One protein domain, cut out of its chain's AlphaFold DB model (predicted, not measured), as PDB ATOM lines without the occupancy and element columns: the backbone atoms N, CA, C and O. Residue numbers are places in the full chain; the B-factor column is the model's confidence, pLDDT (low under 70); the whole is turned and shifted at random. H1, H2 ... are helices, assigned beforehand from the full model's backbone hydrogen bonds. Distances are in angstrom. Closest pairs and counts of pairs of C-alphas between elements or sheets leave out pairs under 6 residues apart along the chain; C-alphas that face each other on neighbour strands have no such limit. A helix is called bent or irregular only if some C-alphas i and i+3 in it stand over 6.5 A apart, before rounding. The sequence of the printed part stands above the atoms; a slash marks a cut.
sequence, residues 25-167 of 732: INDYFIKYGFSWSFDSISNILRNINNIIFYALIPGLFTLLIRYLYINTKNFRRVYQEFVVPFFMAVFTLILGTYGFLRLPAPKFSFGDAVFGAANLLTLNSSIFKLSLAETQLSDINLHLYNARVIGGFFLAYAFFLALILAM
ATOM      1  N   ILE A  25     -62.728 -31.421  -0.850       47.34
ATOM      2  CA  ILE A  25     -61.386 -31.320  -1.435       47.34
ATOM      3  C   ILE A  25     -60.720 -32.703  -1.446       47.34
ATOM      4  O   ILE A  25     -60.136 -33.087  -2.456       47.34
ATOM      5  N   ASN A  26     -60.856 -33.479  -0.369       45.28
ATOM      6  CA  ASN A  26     -60.271 -34.816  -0.271       45.28
ATOM      7  C   ASN A  26     -60.892 -35.807  -1.280       45.28
ATOM      8  O   ASN A  26     -60.165 -36.510  -1.978       45.28
ATOM      9  N   ASP A  27     -62.218 -35.791  -1.443       44.59
ATOM     10  CA  ASP A  27     -62.926 -36.598  -2.448       44.59
ATOM     11  C   ASP A  27     -62.539 -36.213  -3.882       44.59
ATOM     12  O   ASP A  27     -62.405 -37.081  -4.747       44.59
ATOM     13  N   TYR A  28     -62.299 -34.922  -4.141       52.34
ATOM     14  CA  TYR A  28     -61.782 -34.456  -5.427       52.34
ATOM     15  C   TYR A  28     -60.398 -35.064  -5.709       52.34
ATOM     16  O   TYR A  28     -60.179 -35.612  -6.783       52.34
ATOM     17  N   PHE A  29     -59.483 -35.077  -4.736       48.06
ATOM     18  CA  PHE A  29     -58.147 -35.666  -4.913       48.06
ATOM     19  C   PHE A  29     -58.152 -37.196  -5.073       48.06
ATOM     20  O   PHE A  29     -57.358 -37.723  -5.855       48.06
ATOM     21  N   ILE A  30     -59.067 -37.908  -4.405       49.69
ATOM     22  CA  ILE A  30     -59.228 -39.366  -4.552       49.69
ATOM     23  C   ILE A  30     -59.775 -39.718  -5.946       49.69
ATOM     24  O   ILE A  30     -59.307 -40.664  -6.582       49.69
ATOM     25  N   LYS A  31     -60.720 -38.925  -6.467       48.59
ATOM     26  CA  LYS A  31     -61.372 -39.171  -7.764       48.59
ATOM     27  C   LYS A  31     -60.449 -38.974  -8.978       48.59
ATOM     28  O   LYS A  31     -60.732 -39.536 -10.034       48.59
ATOM     29  N   TYR A  32     -59.344 -38.236  -8.836       53.31
ATOM     30  CA  TYR A  32     -58.359 -37.990  -9.906       53.31
ATOM     31  C   TYR A  32     -57.064 -38.820  -9.790       53.31
ATOM     32  O   TYR A  32     -56.071 -38.503 -10.440       53.31
ATOM     33  N   GLY A  33     -57.074 -39.920  -9.027       36.78
ATOM     34  CA  GLY A  33     -56.093 -41.000  -9.196       36.78
ATOM     35  C   GLY A  33     -54.680 -40.734  -8.663       36.78
ATOM     36  O   GLY A  33     -53.723 -41.319  -9.166       36.78
ATOM     37  N   PHE A  34     -54.521 -39.900  -7.634       41.25
ATOM     38  CA  PHE A  34     -53.246 -39.811  -6.916       41.25
ATOM     39  C   PHE A  34     -53.101 -40.989  -5.932       41.25
ATOM     40  O   PHE A  34     -53.714 -40.996  -4.867       41.25
ATOM     41  N   SER A  35     -52.288 -41.995  -6.272       39.00
ATOM     42  CA  SER A  35     -51.902 -43.065  -5.338       39.00
ATOM     43  C   SER A  35     -50.782 -42.579  -4.414       39.00
ATOM     44  O   SER A  35     -49.672 -42.317  -4.879       39.00
ATOM     45  N   TRP A  36     -51.047 -42.472  -3.113       47.59
ATOM     46  CA  TRP A  36     -50.040 -42.084  -2.121       47.59
ATOM     47  C   TRP A  36     -49.453 -43.323  -1.433       47.59
ATOM     48  O   TRP A  36     -50.187 -44.238  -1.063       47.59
ATOM     49  N   SER A  37     -48.130 -43.359  -1.233       51.75
ATOM     50  CA  SER A  37     -47.485 -44.375  -0.389       51.75
ATOM     51  C   SER A  37     -47.858 -44.170   1.086       51.75
ATOM     52  O   SER A  37     -48.100 -43.044   1.529       51.75
ATOM     53  N   PHE A  38     -47.875 -45.254   1.870       46.84
ATOM     54  CA  PHE A  38     -48.220 -45.235   3.301       46.84
ATOM     55  C   PHE A  38     -47.339 -44.259   4.116       46.84
ATOM     56  O   PHE A  38     -47.824 -43.593   5.032       46.84
ATOM     57  N   ASP A  39     -46.076 -44.079   3.716       48.59
ATOM     58  CA  ASP A  39     -45.148 -43.110   4.320       48.59
ATOM     59  C   ASP A  39     -45.548 -41.652   4.072       48.59
ATOM     60  O   ASP A  39     -45.364 -40.785   4.931       48.59
ATOM     61  N   SER A  40     -46.174 -41.372   2.928       52.41
ATOM     62  CA  SER A  40     -46.662 -40.029   2.620       52.41
ATOM     63  C   SER A  40     -47.913 -39.689   3.434       52.41
ATOM     64  O   SER A  40     -48.055 -38.562   3.901       52.41
ATOM     65  N   ILE A  41     -48.776 -40.677   3.689       49.47
ATOM     66  CA  ILE A  41     -49.961 -40.525   4.547       49.47
ATOM     67  C   ILE A  41     -49.542 -40.306   6.010       49.47
ATOM     68  O   ILE A  41     -50.085 -39.428   6.674       49.47
ATOM     69  N   SER A  42     -48.531 -41.029   6.499       49.25
ATOM     70  CA  SER A  42     -47.953 -40.846   7.841       49.25
ATOM     71  C   SER A  42     -47.366 -39.440   8.049       49.25
ATOM     72  O   SER A  42     -47.672 -38.775   9.045       49.25
ATOM     73  N   ASN A  43     -46.591 -38.934   7.083       52.59
ATOM     74  CA  ASN A  43     -46.042 -37.575   7.136       52.59
ATOM     75  C   ASN A  43     -47.127 -36.496   7.016       52.59
ATOM     76  O   ASN A  43     -47.060 -35.478   7.710       52.59
ATOM     77  N   ILE A  44     -48.163 -36.728   6.206       51.38
ATOM     78  CA  ILE A  44     -49.329 -35.843   6.129       51.38
ATOM     79  C   ILE A  44     -50.093 -35.840   7.457       51.38
ATOM     80  O   ILE A  44     -50.392 -34.765   7.960       51.38
ATOM     81  N   LEU A  45     -50.338 -36.992   8.085       47.22
ATOM     82  CA  LEU A  45     -51.032 -37.083   9.376       47.22
ATOM     83  C   LEU A  45     -50.234 -36.439  10.524       47.22
ATOM     84  O   LEU A  45     -50.816 -35.756  11.369       47.22
ATOM     85  N   ARG A  46     -48.898 -36.567  10.535       50.09
ATOM     86  CA  ARG A  46     -48.024 -35.830  11.471       50.09
ATOM     87  C   ARG A  46     -48.082 -34.318  11.251       50.09
ATOM     88  O   ARG A  46     -48.162 -33.564  12.221       50.09
ATOM     89  N   ASN A  47     -48.092 -33.873   9.997       53.12
ATOM     90  CA  ASN A  47     -48.220 -32.455   9.662       53.12
ATOM     91  C   ASN A  47     -49.624 -31.911   9.961       53.12
ATOM     92  O   ASN A  47     -49.739 -30.792  10.453       53.12
ATOM     93  N   ILE A  48     -50.674 -32.713   9.774       51.66
ATOM     94  CA  ILE A  48     -52.054 -32.384  10.141       51.66
ATOM     95  C   ILE A  48     -52.182 -32.223  11.656       51.66
ATOM     96  O   ILE A  48     -52.784 -31.249  12.089       51.66
ATOM     97  N   ASN A  49     -51.564 -33.082  12.473       49.00
ATOM     98  CA  ASN A  49     -51.567 -32.904  13.931       49.00
ATOM     99  C   ASN A  49     -50.896 -31.596  14.363       49.00
ATOM    100  O   ASN A  49     -51.422 -30.900  15.228       49.00
ATOM    101  N   ASN A  50     -49.788 -31.209  13.726       52.97
ATOM    102  CA  ASN A  50     -49.152 -29.919  13.991       52.97
ATOM    103  C   ASN A  50     -50.033 -28.747  13.532       52.97
ATOM    104  O   ASN A  50     -50.208 -27.791  14.280       52.97
ATOM    105  N   ILE A  51     -50.641 -28.821  12.345       53.06
ATOM    106  CA  ILE A  51     -51.549 -27.785  11.828       53.06
ATOM    107  C   ILE A  51     -52.792 -27.644  12.719       53.06
ATOM    108  O   ILE A  51     -53.165 -26.528  13.068       53.06
ATOM    109  N   ILE A  52     -53.392 -28.758  13.147       54.72
ATOM    110  CA  ILE A  52     -54.521 -28.790  14.086       54.72
ATOM    111  C   ILE A  52     -54.105 -28.171  15.425       54.72
ATOM    112  O   ILE A  52     -54.849 -27.358  15.963       54.72
ATOM    113  N   PHE A  53     -52.908 -28.471  15.934       54.66
ATOM    114  CA  PHE A  53     -52.393 -27.895  17.178       54.66
ATOM    115  C   PHE A  53     -52.158 -26.374  17.067       54.66
ATOM    116  O   PHE A  53     -52.597 -25.614  17.931       54.66
ATOM    117  N   TYR A  54     -51.555 -25.904  15.969       53.53
ATOM    118  CA  TYR A  54     -51.333 -24.473  15.715       53.53
ATOM    119  C   TYR A  54     -52.616 -23.701  15.371       53.53
ATOM    120  O   TYR A  54     -52.659 -22.494  15.592       53.53
ATOM    121  N   ALA A  55     -53.668 -24.364  14.881       53.22
ATOM    122  CA  ALA A  55     -54.982 -23.761  14.644       53.22
ATOM    123  C   ALA A  55     -55.884 -23.780  15.896       53.22
ATOM    124  O   ALA A  55     -56.662 -22.848  16.121       53.22
ATOM    125  N   LEU A  56     -55.759 -24.809  16.746       52.62
ATOM    126  CA  LEU A  56     -56.511 -24.944  17.996       52.62
ATOM    127  C   LEU A  56     -56.097 -23.911  19.040       52.62
ATOM    128  O   LEU A  56     -56.965 -23.428  19.757       52.62
ATOM    129  N   ILE A  57     -54.817 -23.541  19.124       56.75
ATOM    130  CA  ILE A  57     -54.341 -22.576  20.128       56.75
ATOM    131  C   ILE A  57     -54.966 -21.179  19.928       56.75
ATOM    132  O   ILE A  57     -55.555 -20.668  20.882       56.75
ATOM    133  N   PRO A  58     -54.960 -20.570  18.722       55.03
ATOM    134  CA  PRO A  58     -55.697 -19.334  18.465       55.03
ATOM    135  C   PRO A  58     -57.202 -19.500  18.681       55.03
ATOM    136  O   PRO A  58     -57.831 -18.613  19.251       55.03
ATOM    137  N   GLY A  59     -57.791 -20.635  18.282       63.22
ATOM    138  CA  GLY A  59     -59.219 -20.912  18.469       63.22
ATOM    139  C   GLY A  59     -59.635 -20.974  19.945       63.22
ATOM    140  O   GLY A  59     -60.595 -20.317  20.345       63.22
ATOM    141  N   LEU A  60     -58.872 -21.696  20.769       58.94
ATOM    142  CA  LEU A  60     -59.065 -21.824  22.216       58.94
ATOM    143  C   LEU A  60     -58.780 -20.513  22.944       58.94
ATOM    144  O   LEU A  60     -59.535 -20.152  23.837       58.94
ATOM    145  N   PHE A  61     -57.759 -19.759  22.535       58.34
ATOM    146  CA  PHE A  61     -57.472 -18.436  23.092       58.34
ATOM    147  C   PHE A  61     -58.573 -17.423  22.750       58.34
ATOM    148  O   PHE A  61     -59.009 -16.656  23.606       58.34
ATOM    149  N   THR A  62     -59.107 -17.479  21.525       57.38
ATOM    150  CA  THR A  62     -60.250 -16.656  21.105       57.38
ATOM    151  C   THR A  62     -61.511 -17.030  21.882       57.38
ATOM    152  O   THR A  62     -62.247 -16.141  22.297       57.38
ATOM    153  N   LEU A  63     -61.756 -18.322  22.130       60.03
ATOM    154  CA  LEU A  63     -62.851 -18.793  22.984       60.03
ATOM    155  C   LEU A  63     -62.657 -18.386  24.450       60.03
ATOM    156  O   LEU A  63     -63.622 -17.957  25.071       60.03
ATOM    157  N   LEU A  64     -61.431 -18.444  24.978       58.47
ATOM    158  CA  LEU A  64     -61.088 -18.059  26.349       58.47
ATOM    159  C   LEU A  64     -61.273 -16.551  26.572       58.47
ATOM    160  O   LEU A  64     -61.946 -16.158  27.515       58.47
ATOM    161  N   ILE A  65     -60.768 -15.695  25.678       57.38
ATOM    162  CA  ILE A  65     -60.985 -14.238  25.753       57.38
ATOM    163  C   ILE A  65     -62.470 -13.903  25.597       57.38
ATOM    164  O   ILE A  65     -63.005 -13.055  26.311       57.38
ATOM    165  N   ARG A  66     -63.167 -14.596  24.692       53.59
ATOM    166  CA  ARG A  66     -64.604 -14.412  24.476       53.59
ATOM    167  C   ARG A  66     -65.435 -14.892  25.664       53.59
ATOM    168  O   ARG A  66     -66.478 -14.298  25.901       53.59
ATOM    169  N   TYR A  67     -64.979 -15.908  26.398       58.09
ATOM    170  CA  TYR A  67     -65.567 -16.400  27.647       58.09
ATOM    171  C   TYR A  67     -65.286 -15.453  28.824       58.09
ATOM    172  O   TYR A  67     -66.176 -15.190  29.625       58.09
ATOM    173  N   LEU A  68     -64.081 -14.879  28.889       55.12
ATOM    174  CA  LEU A  68     -63.664 -13.976  29.964       55.12
ATOM    175  C   LEU A  68     -64.247 -12.554  29.841       55.12
ATOM    176  O   LEU A  68     -64.327 -11.856  30.846       55.12
ATOM    177  N   TYR A  69     -64.677 -12.115  28.651       58.19
ATOM    178  CA  TYR A  69     -65.136 -10.734  28.400       58.19
ATOM    179  C   TYR A  69     -66.514 -10.648  27.713       58.19
ATOM    180  O   TYR A  69     -66.751  -9.884  26.770       58.19
ATOM    181  N   ILE A  70     -67.471 -11.433  28.212       51.88
ATOM    182  CA  ILE A  70     -68.876 -11.400  27.790       51.88
ATOM    183  C   ILE A  70     -69.568 -10.191  28.438       51.88
ATOM    184  O   ILE A  70     -70.188 -10.366  29.477       51.88
ATOM    185  N   ASN A  71     -69.498  -8.975  27.867       51.03
ATOM    186  CA  ASN A  71     -70.715  -8.130  27.835       51.03
ATOM    187  C   ASN A  71     -70.717  -6.807  27.056       51.03
ATOM    188  O   ASN A  71     -71.787  -6.214  26.952       51.03
ATOM    189  N   THR A  72     -69.628  -6.304  26.469       57.38
ATOM    190  CA  THR A  72     -69.699  -4.980  25.810       57.38
ATOM    191  C   THR A  72     -69.636  -5.077  24.281       57.38
ATOM    192  O   THR A  72     -68.656  -5.536  23.693       57.38
ATOM    193  N   LYS A  73     -70.708  -4.617  23.608       58.34
ATOM    194  CA  LYS A  73     -70.857  -4.538  22.131       58.34
ATOM    195  C   LYS A  73     -69.650  -3.831  21.480       58.34
ATOM    196  O   LYS A  73     -69.205  -4.238  20.409       58.34
ATOM    197  N   ASN A  74     -69.065  -2.857  22.185       65.44
ATOM    198  CA  ASN A  74     -67.877  -2.107  21.768       65.44
ATOM    199  C   ASN A  74     -66.584  -2.937  21.802       65.44
ATOM    200  O   ASN A  74     -65.777  -2.827  20.884       65.44
ATOM    201  N   PHE A  75     -66.392  -3.815  22.793       68.44
ATOM    202  CA  PHE A  75     -65.173  -4.626  22.879       68.44
ATOM    203  C   PHE A  75     -65.111  -5.680  21.775       68.44
ATOM    204  O   PHE A  75     -64.065  -5.877  21.165       68.44
ATOM    205  N   ARG A  76     -66.251  -6.305  21.439       68.00
ATOM    206  CA  ARG A  76     -66.324  -7.247  20.310       68.00
ATOM    207  C   ARG A  76     -65.880  -6.595  19.002       68.00
ATOM    208  O   ARG A  76     -65.192  -7.238  18.215       68.00
ATOM    209  N   ARG A  77     -66.268  -5.336  18.792       71.88
ATOM    210  CA  ARG A  77     -65.886  -4.557  17.616       71.88
ATOM    211  C   ARG A  77     -64.378  -4.304  17.595       71.88
ATOM    212  O   ARG A  77     -63.728  -4.724  16.651       71.88
ATOM    213  N   VAL A  78     -63.814  -3.752  18.672       75.44
ATOM    214  CA  VAL A  78     -62.363  -3.500  18.780       75.44
ATOM    215  C   VAL A  78     -61.549  -4.788  18.613       75.44
ATOM    216  O   VAL A  78     -60.542  -4.810  17.908       75.44
ATOM    217  N   TYR A  79     -62.001  -5.888  19.213       77.38
ATOM    218  CA  TYR A  79     -61.313  -7.171  19.123       77.38
ATOM    219  C   TYR A  79     -61.281  -7.718  17.690       77.38
ATOM    220  O   TYR A  79     -60.237  -8.157  17.212       77.38
ATOM    221  N   GLN A  80     -62.416  -7.683  16.989       78.56
ATOM    222  CA  GLN A  80     -62.493  -8.158  15.608       78.56
ATOM    223  C   GLN A  80     -61.748  -7.222  14.649       78.56
ATOM    224  O   GLN A  80     -60.988  -7.694  13.815       78.56
ATOM    225  N   GLU A  81     -61.913  -5.910  14.801       80.31
ATOM    226  CA  GLU A  81     -61.344  -4.924  13.879       80.31
ATOM    227  C   GLU A  81     -59.826  -4.761  14.039       80.31
ATOM    228  O   GLU A  81     -59.142  -4.519  13.050       80.31
ATOM    229  N   PHE A  82     -59.285  -4.930  15.252       78.94
ATOM    230  CA  PHE A  82     -57.877  -4.620  15.531       78.94
ATOM    231  C   PHE A  82     -57.091  -5.797  16.103       78.94
ATOM    232  O   PHE A  82     -55.992  -6.081  15.634       78.94
ATOM    233  N   VAL A  83     -57.638  -6.513  17.089       84.62
ATOM    234  CA  VAL A  83     -56.872  -7.531  17.830       84.62
ATOM    235  C   VAL A  83     -56.614  -8.774  16.977       84.62
ATOM    236  O   VAL A  83     -55.476  -9.229  16.898       84.62
ATOM    237  N   VAL A  84     -57.631  -9.301  16.287       84.88
ATOM    238  CA  VAL A  84     -57.473 -10.489  15.428       84.88
ATOM    239  C   VAL A  84     -56.490 -10.246  14.269       84.88
ATOM    240  O   VAL A  84     -55.552 -11.039  14.139       84.88
ATOM    241  N   PRO A  85     -56.614  -9.166  13.468       85.62
ATOM    242  CA  PRO A  85     -55.641  -8.860  12.418       85.62
ATOM    243  C   PRO A  85     -54.231  -8.665  12.965       85.62
ATOM    244  O   PRO A  85     -53.277  -9.185  12.394       85.62
ATOM    245  N   PHE A  86     -54.103  -7.962  14.095       88.50
ATOM    246  CA  PHE A  86     -52.815  -7.737  14.739       88.50
ATOM    247  C   PHE A  86     -52.151  -9.058  15.134       88.50
ATOM    248  O   PHE A  86     -50.990  -9.279  14.801       88.50
ATOM    249  N   PHE A  87     -52.889  -9.978  15.762       89.25
ATOM    250  CA  PHE A  87     -52.358 -11.296  16.106       89.25
ATOM    251  C   PHE A  87     -51.960 -12.105  14.874       89.25
ATOM    252  O   PHE A  87     -50.883 -12.696  14.876       89.25
ATOM    253  N   MET A  88     -52.774 -12.122  13.814       89.88
ATOM    254  CA  MET A  88     -52.414 -12.821  12.575       89.88
ATOM    255  C   MET A  88     -51.143 -12.237  11.946       89.88
ATOM    256  O   MET A  88     -50.274 -12.993  11.505       89.88
ATOM    257  N   ALA A  89     -50.999 -10.908  11.955       91.50
ATOM    258  CA  ALA A  89     -49.817 -10.230  11.442       91.50
ATOM    259  C   ALA A  89     -48.566 -10.556  12.272       91.50
ATOM    260  O   ALA A  89     -47.552 -10.983  11.723       91.50
ATOM    261  N   VAL A  90     -48.655 -10.439  13.601       93.38
ATOM    262  CA  VAL A  90     -47.559 -10.755  14.529       93.38
ATOM    263  C   VAL A  90     -47.158 -12.224  14.426       93.38
ATOM    264  O   VAL A  90     -45.972 -12.533  14.358       93.38
ATOM    265  N   PHE A  91     -48.120 -13.143  14.363       92.75
ATOM    266  CA  PHE A  91     -47.834 -14.573  14.276       92.75
ATOM    267  C   PHE A  91     -47.188 -14.950  12.937       92.75
ATOM    268  O   PHE A  91     -46.251 -15.747  12.908       92.75
ATOM    269  N   THR A  92     -47.624 -14.320  11.841       94.06
ATOM    270  CA  THR A  92     -46.971 -14.440  10.529       94.06
ATOM    271  C   THR A  92     -45.533 -13.931  10.574       94.06
ATOM    272  O   THR A  92     -44.644 -14.605  10.059       94.06
ATOM    273  N   LEU A  93     -45.284 -12.787  11.222       94.06
ATOM    274  CA  LEU A  93     -43.935 -12.246  11.391       94.06
ATOM    275  C   LEU A  93     -43.055 -13.195  12.211       94.06
ATOM    276  O   LEU A  93     -41.975 -13.549  11.759       94.06
ATOM    277  N   ILE A  94     -43.532 -13.683  13.361       94.31
ATOM    278  CA  ILE A  94     -42.771 -14.594  14.230       94.31
ATOM    279  C   ILE A  94     -42.427 -15.897  13.497       94.31
ATOM    280  O   ILE A  94     -41.256 -16.282  13.440       94.31
ATOM    281  N   LEU A  95     -43.425 -16.573  12.917       93.50
ATOM    282  CA  LEU A  95     -43.207 -17.833  12.198       93.50
ATOM    283  C   LEU A  95     -42.367 -17.639  10.937       93.50
ATOM    284  O   LEU A  95     -41.512 -18.471  10.640       93.50
ATOM    285  N   GLY A  96     -42.595 -16.544  10.212       93.44
ATOM    286  CA  GLY A  96     -41.838 -16.196   9.021       93.44
ATOM    287  C   GLY A  96     -40.370 -15.955   9.354       93.44
ATOM    288  O   GLY A  96     -39.505 -16.593   8.764       93.44
ATOM    289  N   THR A  97     -40.079 -15.108  10.347       94.00
ATOM    290  CA  THR A  97     -38.707 -14.786  10.767       94.00
ATOM    291  C   THR A  97     -37.985 -16.032  11.255       94.00
ATOM    292  O   THR A  97     -36.858 -16.293  10.838       94.00
ATOM    293  N   TYR A  98     -38.650 -16.853  12.072       94.00
ATOM    294  CA  TYR A  98     -38.096 -18.129  12.513       94.00
ATOM    295  C   TYR A  98     -37.821 -19.085  11.345       94.00
ATOM    296  O   TYR A  98     -36.781 -19.743  11.306       94.00
ATOM    297  N   GLY A  99     -38.729 -19.128  10.368       91.31
ATOM    298  CA  GLY A  99     -38.565 -19.886   9.136       91.31
ATOM    299  C   GLY A  99     -37.336 -19.443   8.336       91.31
ATOM    300  O   GLY A  99     -36.507 -20.287   8.005       91.31
ATOM    301  N   PHE A 100     -37.173 -18.139   8.084       89.94
ATOM    302  CA  PHE A 100     -36.038 -17.595   7.322       89.94
ATOM    303  C   PHE A 100     -34.693 -17.802   8.023       89.94
ATOM    304  O   PHE A 100     -33.718 -18.155   7.364       89.94
ATOM    305  N   LEU A 101     -34.634 -17.666   9.353       91.75
ATOM    306  CA  LEU A 101     -33.409 -17.905  10.132       91.75
ATOM    307  C   LEU A 101     -32.923 -19.362  10.080       91.75
ATOM    308  O   LEU A 101     -31.748 -19.625  10.331       91.75
ATOM    309  N   ARG A 102     -33.818 -20.311   9.779       90.06
ATOM    310  CA  ARG A 102     -33.500 -21.743   9.667       90.06
ATOM    311  C   ARG A 102     -33.171 -22.203   8.249       90.06
ATOM    312  O   ARG A 102     -32.923 -23.391   8.060       90.06
ATOM    313  N   LEU A 103     -33.171 -21.309   7.259       86.62
ATOM    314  CA  LEU A 103     -32.779 -21.683   5.904       86.62
ATOM    315  C   LEU A 103     -31.259 -21.948   5.835       86.62
ATOM    316  O   LEU A 103     -30.479 -21.161   6.377       86.62
ATOM    317  N   PRO A 104     -30.822 -23.050   5.195       79.75
ATOM    318  CA  PRO A 104     -29.425 -23.488   5.226       79.75
ATOM    319  C   PRO A 104     -28.461 -22.551   4.475       79.75
ATOM    320  O   PRO A 104     -27.311 -22.417   4.893       79.75
ATOM    321  N   ALA A 105     -28.915 -21.872   3.416       72.81
ATOM    322  CA  ALA A 105     -28.180 -20.820   2.712       72.81
ATOM    323  C   ALA A 105     -29.127 -20.016   1.786       72.81
ATOM    324  O   ALA A 105     -30.088 -20.599   1.284       72.81
ATOM    325  N   PRO A 106     -28.868 -18.714   1.534       75.19
ATOM    326  CA  PRO A 106     -27.951 -17.853   2.284       75.19
ATOM    327  C   PRO A 106     -28.433 -17.674   3.734       75.19
ATOM    328  O   PRO A 106     -29.632 -17.678   4.006       75.19
ATOM    329  N   LYS A 107     -27.501 -17.535   4.687       80.19
ATOM    330  CA  LYS A 107     -27.864 -17.237   6.082       80.19
ATOM    331  C   LYS A 107     -28.443 -15.828   6.140       80.19
ATOM    332  O   LYS A 107     -27.708 -14.856   5.997       80.19
ATOM    333  N   PHE A 108     -29.747 -15.733   6.352       84.81
ATOM    334  CA  PHE A 108     -30.421 -14.456   6.544       84.81
ATOM    335  C   PHE A 108     -29.958 -13.829   7.860       84.81
ATOM    336  O   PHE A 108     -29.955 -14.494   8.901       84.81
ATOM    337  N   SER A 109     -29.587 -12.545   7.836       92.88
ATOM    338  CA  SER A 109     -29.486 -11.793   9.085       92.88
ATOM    339  C   SER A 109     -30.877 -11.704   9.725       92.88
ATOM    340  O   SER A 109     -31.899 -11.877   9.055       92.88
ATOM    341  N   PHE A 110     -30.951 -11.416  11.026       93.38
ATOM    342  CA  PHE A 110     -32.247 -11.227  11.686       93.38
ATOM    343  C   PHE A 110     -33.100 -10.157  10.980       93.38
ATOM    344  O   PHE A 110     -34.299 -10.358  10.799       93.38
ATOM    345  N   GLY A 111     -32.477  -9.067  10.515       92.06
ATOM    346  CA  GLY A 111     -33.157  -8.017   9.755       92.06
ATOM    347  C   GLY A 111     -33.738  -8.527   8.435       92.06
ATOM    348  O   GLY A 111     -34.917  -8.299   8.159       92.06
ATOM    349  N   ASP A 112     -32.957  -9.293   7.667       90.56
ATOM    350  CA  ASP A 112     -33.415  -9.865   6.394       90.56
ATOM    351  C   ASP A 112     -34.535 -10.895   6.604       90.56
ATOM    352  O   ASP A 112     -35.481 -10.961   5.821       90.56
ATOM    353  N   ALA A 113     -34.470 -11.668   7.693       91.06
ATOM    354  CA  ALA A 113     -35.495 -12.639   8.066       91.06
ATOM    355  C   ALA A 113     -36.817 -11.971   8.486       91.06
ATOM    356  O   ALA A 113     -37.895 -12.459   8.141       91.06
ATOM    357  N   VAL A 114     -36.764 -10.844   9.206       93.06
ATOM    358  CA  VAL A 114     -37.952 -10.029   9.522       93.06
ATOM    359  C   VAL A 114     -38.532  -9.404   8.256       93.06
ATOM    360  O   VAL A 114     -39.742  -9.478   8.038       93.06
ATOM    361  N   PHE A 115     -37.686  -8.853   7.382       92.06
ATOM    362  CA  PHE A 115     -38.125  -8.282   6.109       92.06
ATOM    363  C   PHE A 115     -38.768  -9.338   5.195       92.06
ATOM    364  O   PHE A 115     -39.837  -9.115   4.620       92.06
ATOM    365  N   GLY A 116     -38.170 -10.529   5.113       90.62
ATOM    366  CA  GLY A 116     -38.736 -11.677   4.409       90.62
ATOM    367  C   GLY A 116     -40.097 -12.091   4.972       90.62
ATOM    368  O   GLY A 116     -41.036 -12.315   4.210       90.62
ATOM    369  N   ALA A 117     -40.241 -12.127   6.299       91.62
ATOM    370  CA  ALA A 117     -41.503 -12.450   6.962       91.62
ATOM    371  C   ALA A 117     -42.597 -11.406   6.698       91.62
ATOM    372  O   ALA A 117     -43.745 -11.768   6.452       91.62
ATOM    373  N   ALA A 118     -42.250 -10.116   6.687       92.25
ATOM    374  CA  ALA A 118     -43.189  -9.041   6.371       92.25
ATOM    375  C   ALA A 118     -43.733  -9.156   4.938       92.25
ATOM    376  O   ALA A 118     -44.922  -8.972   4.701       92.25
ATOM    377  N   ASN A 119     -42.892  -9.556   3.986       91.62
ATOM    378  CA  ASN A 119     -43.310  -9.810   2.608       91.62
ATOM    379  C   ASN A 119     -44.242 -11.032   2.452       91.62
ATOM    380  O   ASN A 119     -44.958 -11.134   1.454       91.62
ATOM    381  N   LEU A 120     -44.284 -11.950   3.429       89.75
ATOM    382  CA  LEU A 120     -45.286 -13.025   3.444       89.75
ATOM    383  C   LEU A 120     -46.696 -12.488   3.730       89.75
ATOM    384  O   LEU A 120     -47.662 -13.074   3.240       89.75
ATOM    385  N   LEU A 121     -46.828 -11.361   4.444       88.81
ATOM    386  CA  LEU A 121     -48.120 -10.692   4.659       88.81
ATOM    387  C   LEU A 121     -48.692 -10.119   3.360       88.81
ATOM    388  O   LEU A 121     -49.904 -10.098   3.181       88.81
ATOM    389  N   THR A 122     -47.828  -9.675   2.445       87.00
ATOM    390  CA  THR A 122     -48.221  -9.105   1.146       87.00
ATOM    391  C   THR A 122     -48.300 -10.151   0.033       87.00
ATOM    392  O   THR A 122     -48.520  -9.798  -1.124       87.00
ATOM    393  N   LEU A 123     -48.137 -11.440   0.367       84.69
ATOM    394  CA  LEU A 123     -48.131 -12.565  -0.577       84.69
ATOM    395  C   LEU A 123     -47.086 -12.435  -1.698       84.69
ATOM    396  O   LEU A 123     -47.254 -13.001  -2.783       84.69
ATOM    397  N   ASN A 124     -45.979 -11.733  -1.447       83.75
ATOM    398  CA  ASN A 124     -44.941 -11.543  -2.451       83.75
ATOM    399  C   ASN A 124     -44.223 -12.874  -2.758       83.75
ATOM    400  O   ASN A 124     -43.489 -13.427  -1.938       83.75
ATOM    401  N   SER A 125     -44.432 -13.402  -3.967       69.81
ATOM    402  CA  SER A 125     -43.921 -14.710  -4.399       69.81
ATOM    403  C   SER A 125     -42.427 -14.722  -4.740       69.81
ATOM    404  O   SER A 125     -41.838 -15.799  -4.861       69.81
ATOM    405  N   SER A 126     -41.798 -13.547  -4.874       73.25
ATOM    406  CA  SER A 126     -40.380 -13.406  -5.245       73.25
ATOM    407  C   SER A 126     -39.425 -14.104  -4.273       73.25
ATOM    408  O   SER A 126     -38.397 -14.631  -4.686       73.25
ATOM    409  N   ILE A 127     -39.813 -14.211  -3.005       65.81
ATOM    410  CA  ILE A 127     -39.001 -14.796  -1.935       65.81
ATOM    411  C   ILE A 127     -38.780 -16.303  -2.105       65.81
ATOM    412  O   ILE A 127     -37.724 -16.823  -1.757       65.81
ATOM    413  N   PHE A 128     -39.740 -17.015  -2.693       65.00
ATOM    414  CA  PHE A 128     -39.616 -18.459  -2.906       65.00
ATOM    415  C   PHE A 128     -38.890 -18.815  -4.201       65.00
ATOM    416  O   PHE A 128     -38.394 -19.933  -4.322       65.00
ATOM    417  N   LYS A 129     -38.766 -17.873  -5.147       65.62
ATOM    418  CA  LYS A 129     -37.941 -18.086  -6.345       65.62
ATOM    419  C   LYS A 129     -36.461 -18.266  -5.988       65.62
ATOM    420  O   LYS A 129     -35.789 -19.025  -6.672       65.62
ATOM    421  N   LEU A 130     -35.991 -17.652  -4.895       60.28
ATOM    422  CA  LEU A 130     -34.649 -17.894  -4.351       60.28
ATOM    423  C   LEU A 130     -34.505 -19.282  -3.703       60.28
ATOM    424  O   LEU A 130     -33.466 -19.908  -3.832       60.28
ATOM    425  N   SER A 131     -35.542 -19.775  -3.020       54.53
ATOM    426  CA  SER A 131     -35.481 -21.033  -2.257       54.53
ATOM    427  C   SER A 131     -35.700 -22.292  -3.110       54.53
ATOM    428  O   SER A 131     -35.207 -23.359  -2.757       54.53
ATOM    429  N   LEU A 132     -36.434 -22.202  -4.221       57.84
ATOM    430  CA  LEU A 132     -36.740 -23.360  -5.075       57.84
ATOM    431  C   LEU A 132     -35.674 -23.641  -6.145       57.84
ATOM    432  O   LEU A 132     -35.666 -24.732  -6.704       57.84
ATOM    433  N   ALA A 133     -34.792 -22.681  -6.440       58.47
ATOM    434  CA  ALA A 133     -33.783 -22.827  -7.488       58.47
ATOM    435  C   ALA A 133     -32.562 -23.674  -7.067       58.47
ATOM    436  O   ALA A 133     -31.872 -24.186  -7.942       58.47
ATOM    437  N   GLU A 134     -32.307 -23.857  -5.763       55.31
ATOM    438  CA  GLU A 134     -31.071 -24.497  -5.265       55.31
ATOM    439  C   GLU A 134     -31.269 -25.686  -4.307       55.31
ATOM    440  O   GLU A 134     -30.323 -26.434  -4.071       55.31
ATOM    441  N   THR A 135     -32.475 -25.931  -3.786       54.31
ATOM    442  CA  THR A 135     -32.708 -26.994  -2.788       54.31
ATOM    443  C   THR A 135     -33.642 -28.085  -3.308       54.31
ATOM    444  O   THR A 135     -34.772 -27.803  -3.709       54.31
ATOM    445  N   GLN A 136     -33.178 -29.345  -3.288       57.25
ATOM    446  CA  GLN A 136     -34.016 -30.527  -3.526       57.25
ATOM    447  C   GLN A 136     -35.264 -30.468  -2.629       57.25
ATOM    448  O   GLN A 136     -35.179 -30.148  -1.447       57.25
ATOM    449  N   LEU A 137     -36.422 -30.773  -3.218       53.88
ATOM    450  CA  LEU A 137     -37.783 -30.545  -2.710       53.88
ATOM    451  C   LEU A 137     -38.142 -31.165  -1.333       53.88
ATOM    452  O   LEU A 137     -39.298 -31.058  -0.925       53.88
ATOM    453  N   SER A 138     -37.228 -31.850  -0.641       55.22
ATOM    454  CA  SER A 138     -37.563 -32.714   0.499       55.22
ATOM    455  C   SER A 138     -37.788 -31.985   1.826       55.22
ATOM    456  O   SER A 138     -38.513 -32.517   2.660       55.22
ATOM    457  N   ASP A 139     -37.270 -30.765   2.010       62.91
ATOM    458  CA  ASP A 139     -37.403 -30.024   3.275       62.91
ATOM    459  C   ASP A 139     -38.184 -28.717   3.087       62.91
ATOM    460  O   ASP A 139     -37.657 -27.607   3.205       62.91
ATOM    461  N   ILE A 140     -39.484 -28.829   2.791       66.75
ATOM    462  CA  ILE A 140     -40.388 -27.674   2.858       66.75
ATOM    463  C   ILE A 140     -40.364 -27.158   4.298       66.75
ATOM    464  O   ILE A 140     -40.850 -27.818   5.218       66.75
ATOM    465  N   ASN A 141     -39.823 -25.956   4.499       80.19
ATOM    466  CA  ASN A 141     -39.839 -25.298   5.797       80.19
ATOM    467  C   ASN A 141     -41.294 -24.979   6.179       80.19
ATOM    468  O   ASN A 141     -41.858 -23.954   5.784       80.19
ATOM    469  N   LEU A 142     -41.904 -25.890   6.941       83.62
ATOM    470  CA  LEU A 142     -43.305 -25.835   7.367       83.62
ATOM    471  C   LEU A 142     -43.653 -24.503   8.047       83.62
ATOM    472  O   LEU A 142     -44.785 -24.039   7.935       83.62
ATOM    473  N   HIS A 143     -42.687 -23.848   8.699       86.81
ATOM    474  CA  HIS A 143     -42.895 -22.543   9.329       86.81
ATOM    475  C   HIS A 143     -43.152 -21.437   8.299       86.81
ATOM    476  O   HIS A 143     -44.078 -20.652   8.486       86.81
ATOM    477  N   LEU A 144     -42.405 -21.413   7.188       87.50
ATOM    478  CA  LEU A 144     -42.612 -20.449   6.100       87.50
ATOM    479  C   LEU A 144     -43.931 -20.698   5.363       87.50
ATOM    480  O   LEU A 144     -44.630 -19.748   5.012       87.50
ATOM    481  N   TYR A 145     -44.293 -21.968   5.161       86.31
ATOM    482  CA  TYR A 145     -45.579 -22.329   4.561       86.31
ATOM    483  C   TYR A 145     -46.754 -21.878   5.441       86.31
ATOM    484  O   TYR A 145     -47.649 -21.181   4.965       86.31
ATOM    485  N   ASN A 146     -46.716 -22.190   6.739       87.06
ATOM    486  CA  ASN A 146     -47.750 -21.778   7.686       87.06
ATOM    487  C   ASN A 146     -47.823 -20.250   7.818       87.06
ATOM    488  O   ASN A 146     -48.917 -19.694   7.781       87.06
ATOM    489  N   ALA A 147     -46.679 -19.560   7.898       89.25
ATOM    490  CA  ALA A 147     -46.629 -18.099   7.909       89.25
ATOM    491  C   ALA A 147     -47.281 -17.504   6.654       89.25
ATOM    492  O   ALA A 147     -48.061 -16.565   6.755       89.25
ATOM    493  N   ARG A 148     -47.043 -18.085   5.473       87.75
ATOM    494  CA  ARG A 148     -47.676 -17.644   4.222       87.75
ATOM    495  C   ARG A 148     -49.189 -17.852   4.222       87.75
ATOM    496  O   ARG A 148     -49.917 -16.965   3.788       87.75
ATOM    497  N   VAL A 149     -49.666 -19.007   4.682       88.06
ATOM    498  CA  VAL A 149     -51.107 -19.292   4.770       88.06
ATOM    499  C   VAL A 149     -51.782 -18.305   5.724       88.06
ATOM    500  O   VAL A 149     -52.784 -17.693   5.362       88.06
ATOM    501  N   ILE A 150     -51.200 -18.081   6.906       89.06
ATOM    502  CA  ILE A 150     -51.730 -17.141   7.905       89.06
ATOM    503  C   ILE A 150     -51.656 -15.695   7.396       89.06
ATOM    504  O   ILE A 150     -52.629 -14.958   7.537       89.06
ATOM    505  N   GLY A 151     -50.565 -15.305   6.732       89.75
ATOM    506  CA  GLY A 151     -50.422 -13.996   6.095       89.75
ATOM    507  C   GLY A 151     -51.441 -13.765   4.978       89.75
ATOM    508  O   GLY A 151     -52.029 -12.690   4.889       89.75
ATOM    509  N   GLY A 152     -51.740 -14.797   4.187       88.69
ATOM    510  CA  GLY A 152     -52.820 -14.768   3.200       88.69
ATOM    511  C   GLY A 152     -54.201 -14.601   3.832       88.69
ATOM    512  O   GLY A 152     -54.991 -13.787   3.357       88.69
ATOM    513  N   PHE A 153     -54.482 -15.306   4.934       88.69
ATOM    514  CA  PHE A 153     -55.717 -15.107   5.700       88.69
ATOM    515  C   PHE A 153     -55.809 -13.703   6.298       88.69
ATOM    516  O   PHE A 153     -56.884 -13.111   6.251       88.69
ATOM    517  N   PHE A 154     -54.704 -13.149   6.805       90.38
ATOM    518  CA  PHE A 154     -54.644 -11.762   7.264       90.38
ATOM    519  C   PHE A 154     -54.994 -10.788   6.136       90.38
ATOM    520  O   PHE A 154     -55.857  -9.938   6.325       90.38
ATOM    521  N   LEU A 155     -54.374 -10.927   4.958       87.88
ATOM    522  CA  LEU A 155     -54.618 -10.032   3.827       87.88
ATOM    523  C   LEU A 155     -56.062 -10.136   3.328       87.88
ATOM    524  O   LEU A 155     -56.706  -9.114   3.099       87.88
ATOM    525  N   ALA A 156     -56.603 -11.353   3.228       88.00
ATOM    526  CA  ALA A 156     -58.008 -11.566   2.900       88.00
ATOM    527  C   ALA A 156     -58.930 -10.932   3.954       88.00
ATOM    528  O   ALA A 156     -59.864 -10.216   3.603       88.00
ATOM    529  N   TYR A 157     -58.652 -11.139   5.245       87.62
ATOM    530  CA  TYR A 157     -59.427 -10.551   6.338       87.62
ATOM    531  C   TYR A 157     -59.388  -9.022   6.300       87.62
ATOM    532  O   TYR A 157     -60.433  -8.383   6.377       87.62
ATOM    533  N   ALA A 158     -58.200  -8.435   6.145       85.94
ATOM    534  CA  ALA A 158     -58.006  -6.994   6.049       85.94
ATOM    535  C   ALA A 158     -58.725  -6.416   4.826       85.94
ATOM    536  O   ALA A 158     -59.378  -5.384   4.944       85.94
ATOM    537  N   PHE A 159     -58.678  -7.105   3.681       88.38
ATOM    538  CA  PHE A 159     -59.432  -6.730   2.488       88.38
ATOM    539  C   PHE A 159     -60.941  -6.741   2.747       88.38
ATOM    540  O   PHE A 159     -61.605  -5.748   2.474       88.38
ATOM    541  N   PHE A 160     -61.493  -7.817   3.316       83.75
ATOM    542  CA  PHE A 160     -62.923  -7.884   3.629       83.75
ATOM    543  C   PHE A 160     -63.334  -6.861   4.687       83.75
ATOM    544  O   PHE A 160     -64.410  -6.280   4.580       83.75
ATOM    545  N   LEU A 161     -62.491  -6.602   5.686       83.56
ATOM    546  CA  LEU A 161     -62.748  -5.578   6.691       83.56
ATOM    547  C   LEU A 161     -62.751  -4.181   6.063       83.56
ATOM    548  O   LEU A 161     -63.684  -3.415   6.290       83.56
ATOM    549  N   ALA A 162     -61.746  -3.870   5.242       82.56
ATOM    550  CA  ALA A 162     -61.669  -2.618   4.501       82.56
ATOM    551  C   ALA A 162     -62.862  -2.464   3.552       82.56
ATOM    552  O   ALA A 162     -63.451  -1.391   3.501       82.56
ATOM    553  N   LEU A 163     -63.276  -3.538   2.876       83.25
ATOM    554  CA  LEU A 163     -64.467  -3.566   2.035       83.25
ATOM    555  C   LEU A 163     -65.728  -3.276   2.860       83.25
ATOM    556  O   LEU A 163     -66.496  -2.399   2.493       83.25
ATOM    557  N   ILE A 164     -65.921  -3.933   4.009       77.81
ATOM    558  CA  ILE A 164     -67.072  -3.699   4.899       77.81
ATOM    559  C   ILE A 164     -67.097  -2.255   5.421       77.81
ATOM    560  O   ILE A 164     -68.167  -1.655   5.500       77.81
ATOM    561  N   LEU A 165     -65.939  -1.690   5.775       79.62
ATOM    562  CA  LEU A 165     -65.829  -0.302   6.229       79.62
ATOM    563  C   LEU A 165     -66.076   0.694   5.087       79.62
ATOM    564  O   LEU A 165     -66.768   1.689   5.289       79.62
ATOM    565  N   ALA A 166     -65.557   0.410   3.891       78.31
ATOM    566  CA  ALA A 166     -65.715   1.240   2.699       78.31
ATOM    567  C   ALA A 166     -67.137   1.194   2.126       78.31
ATOM    568  O   ALA A 166     -67.598   2.171   1.546       78.31
ATOM    569  N   MET A 167     -67.850   0.080   2.303       75.50
ATOM    570  CA  MET A 167     -69.197  -0.107   1.769       75.50
ATOM    571  C   MET A 167     -70.241   0.817   2.417       75.50
ATOM    572  O   MET A 167     -71.326   0.970   1.868       75.50
TER     573      MET A 167
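What this domain is: This is residues 25 to 167 of the 732 residues of an uncharacterized protein of Saprospiraceae bacterium (UniProt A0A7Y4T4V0). Three helical parts, H3b, H4 and H6, pack into a core, while the long helix H2 runs past it, touching no helix. Residues 25 to 46, which include H1, stick out free, and little H5 sits near H4. The printed part has 143 residues, with six named helices, H1 to H6 in chain order, and no named strand: the class is all helix. It is loose, with a radius of gyration of the C-alphas of 18.3 A and spans of 52 by 41 by 31 A.

How they stand to each other: Start at H2, residues 38 to 68, near H6, residues 142 to 166. H3, residues 73 to 101, was assigned as one helix by its hydrogen bonds but is bent: C-alphas 81 and 84 are 7.0 A apart. Its arms H3a, residues 73 to 81, and H3b, residues 84 to 101, stand at a shallow tilt of 28 degrees. H2 is near H3a. H3b touches H6 at a shallow tilt of 27 degrees, opposite ways; the closest C-alphas, Thr 92 and Ala 147, are 4.5 A apart. H3b touches H4, residues 110 to 121, at a steep tilt of 46 degrees; the closest C-alphas, Gly 96 and Ala 117, are 4.3 A apart. H4, with residues 117 to 121 alone, touches H6; the closest C-alphas, Leu 121 and Gly 151, are 4.3 A apart. H5, residues 126 to 132, is close to H4 but not clearly touching; the closest C-alphas, Gly 116 and Ile 127, are 7.1 A apart. H1, residues 25 to 31, touches no helix. Every O i to N i+4 pair is within hydrogen-bond range in H1, H3b and H6, against 26 of 27 in H2, 4 of 5 in H3a, 7 of 8 in H4 and 1 of 3 in H5, where 2 of 4 O i to N i+3 pairs are.

Where its parts are: Find C-alpha 38 at (-48.220, -45.235, 3.301); from there H2 runs 43.9 A. H6 runs 35.5 A to C-alpha 166 at (-65.715, 1.240, 2.699), and H3b 25.7 A.

The domain as a whole: The C-alphas of Asn 71 and Glu 134, the two farthest apart, are 54.2 A apart. The printed part has no cut and no long link. Its mean pLDDT is 71.6; residues 25 to 76, 125 and 127 to 140 are under 70.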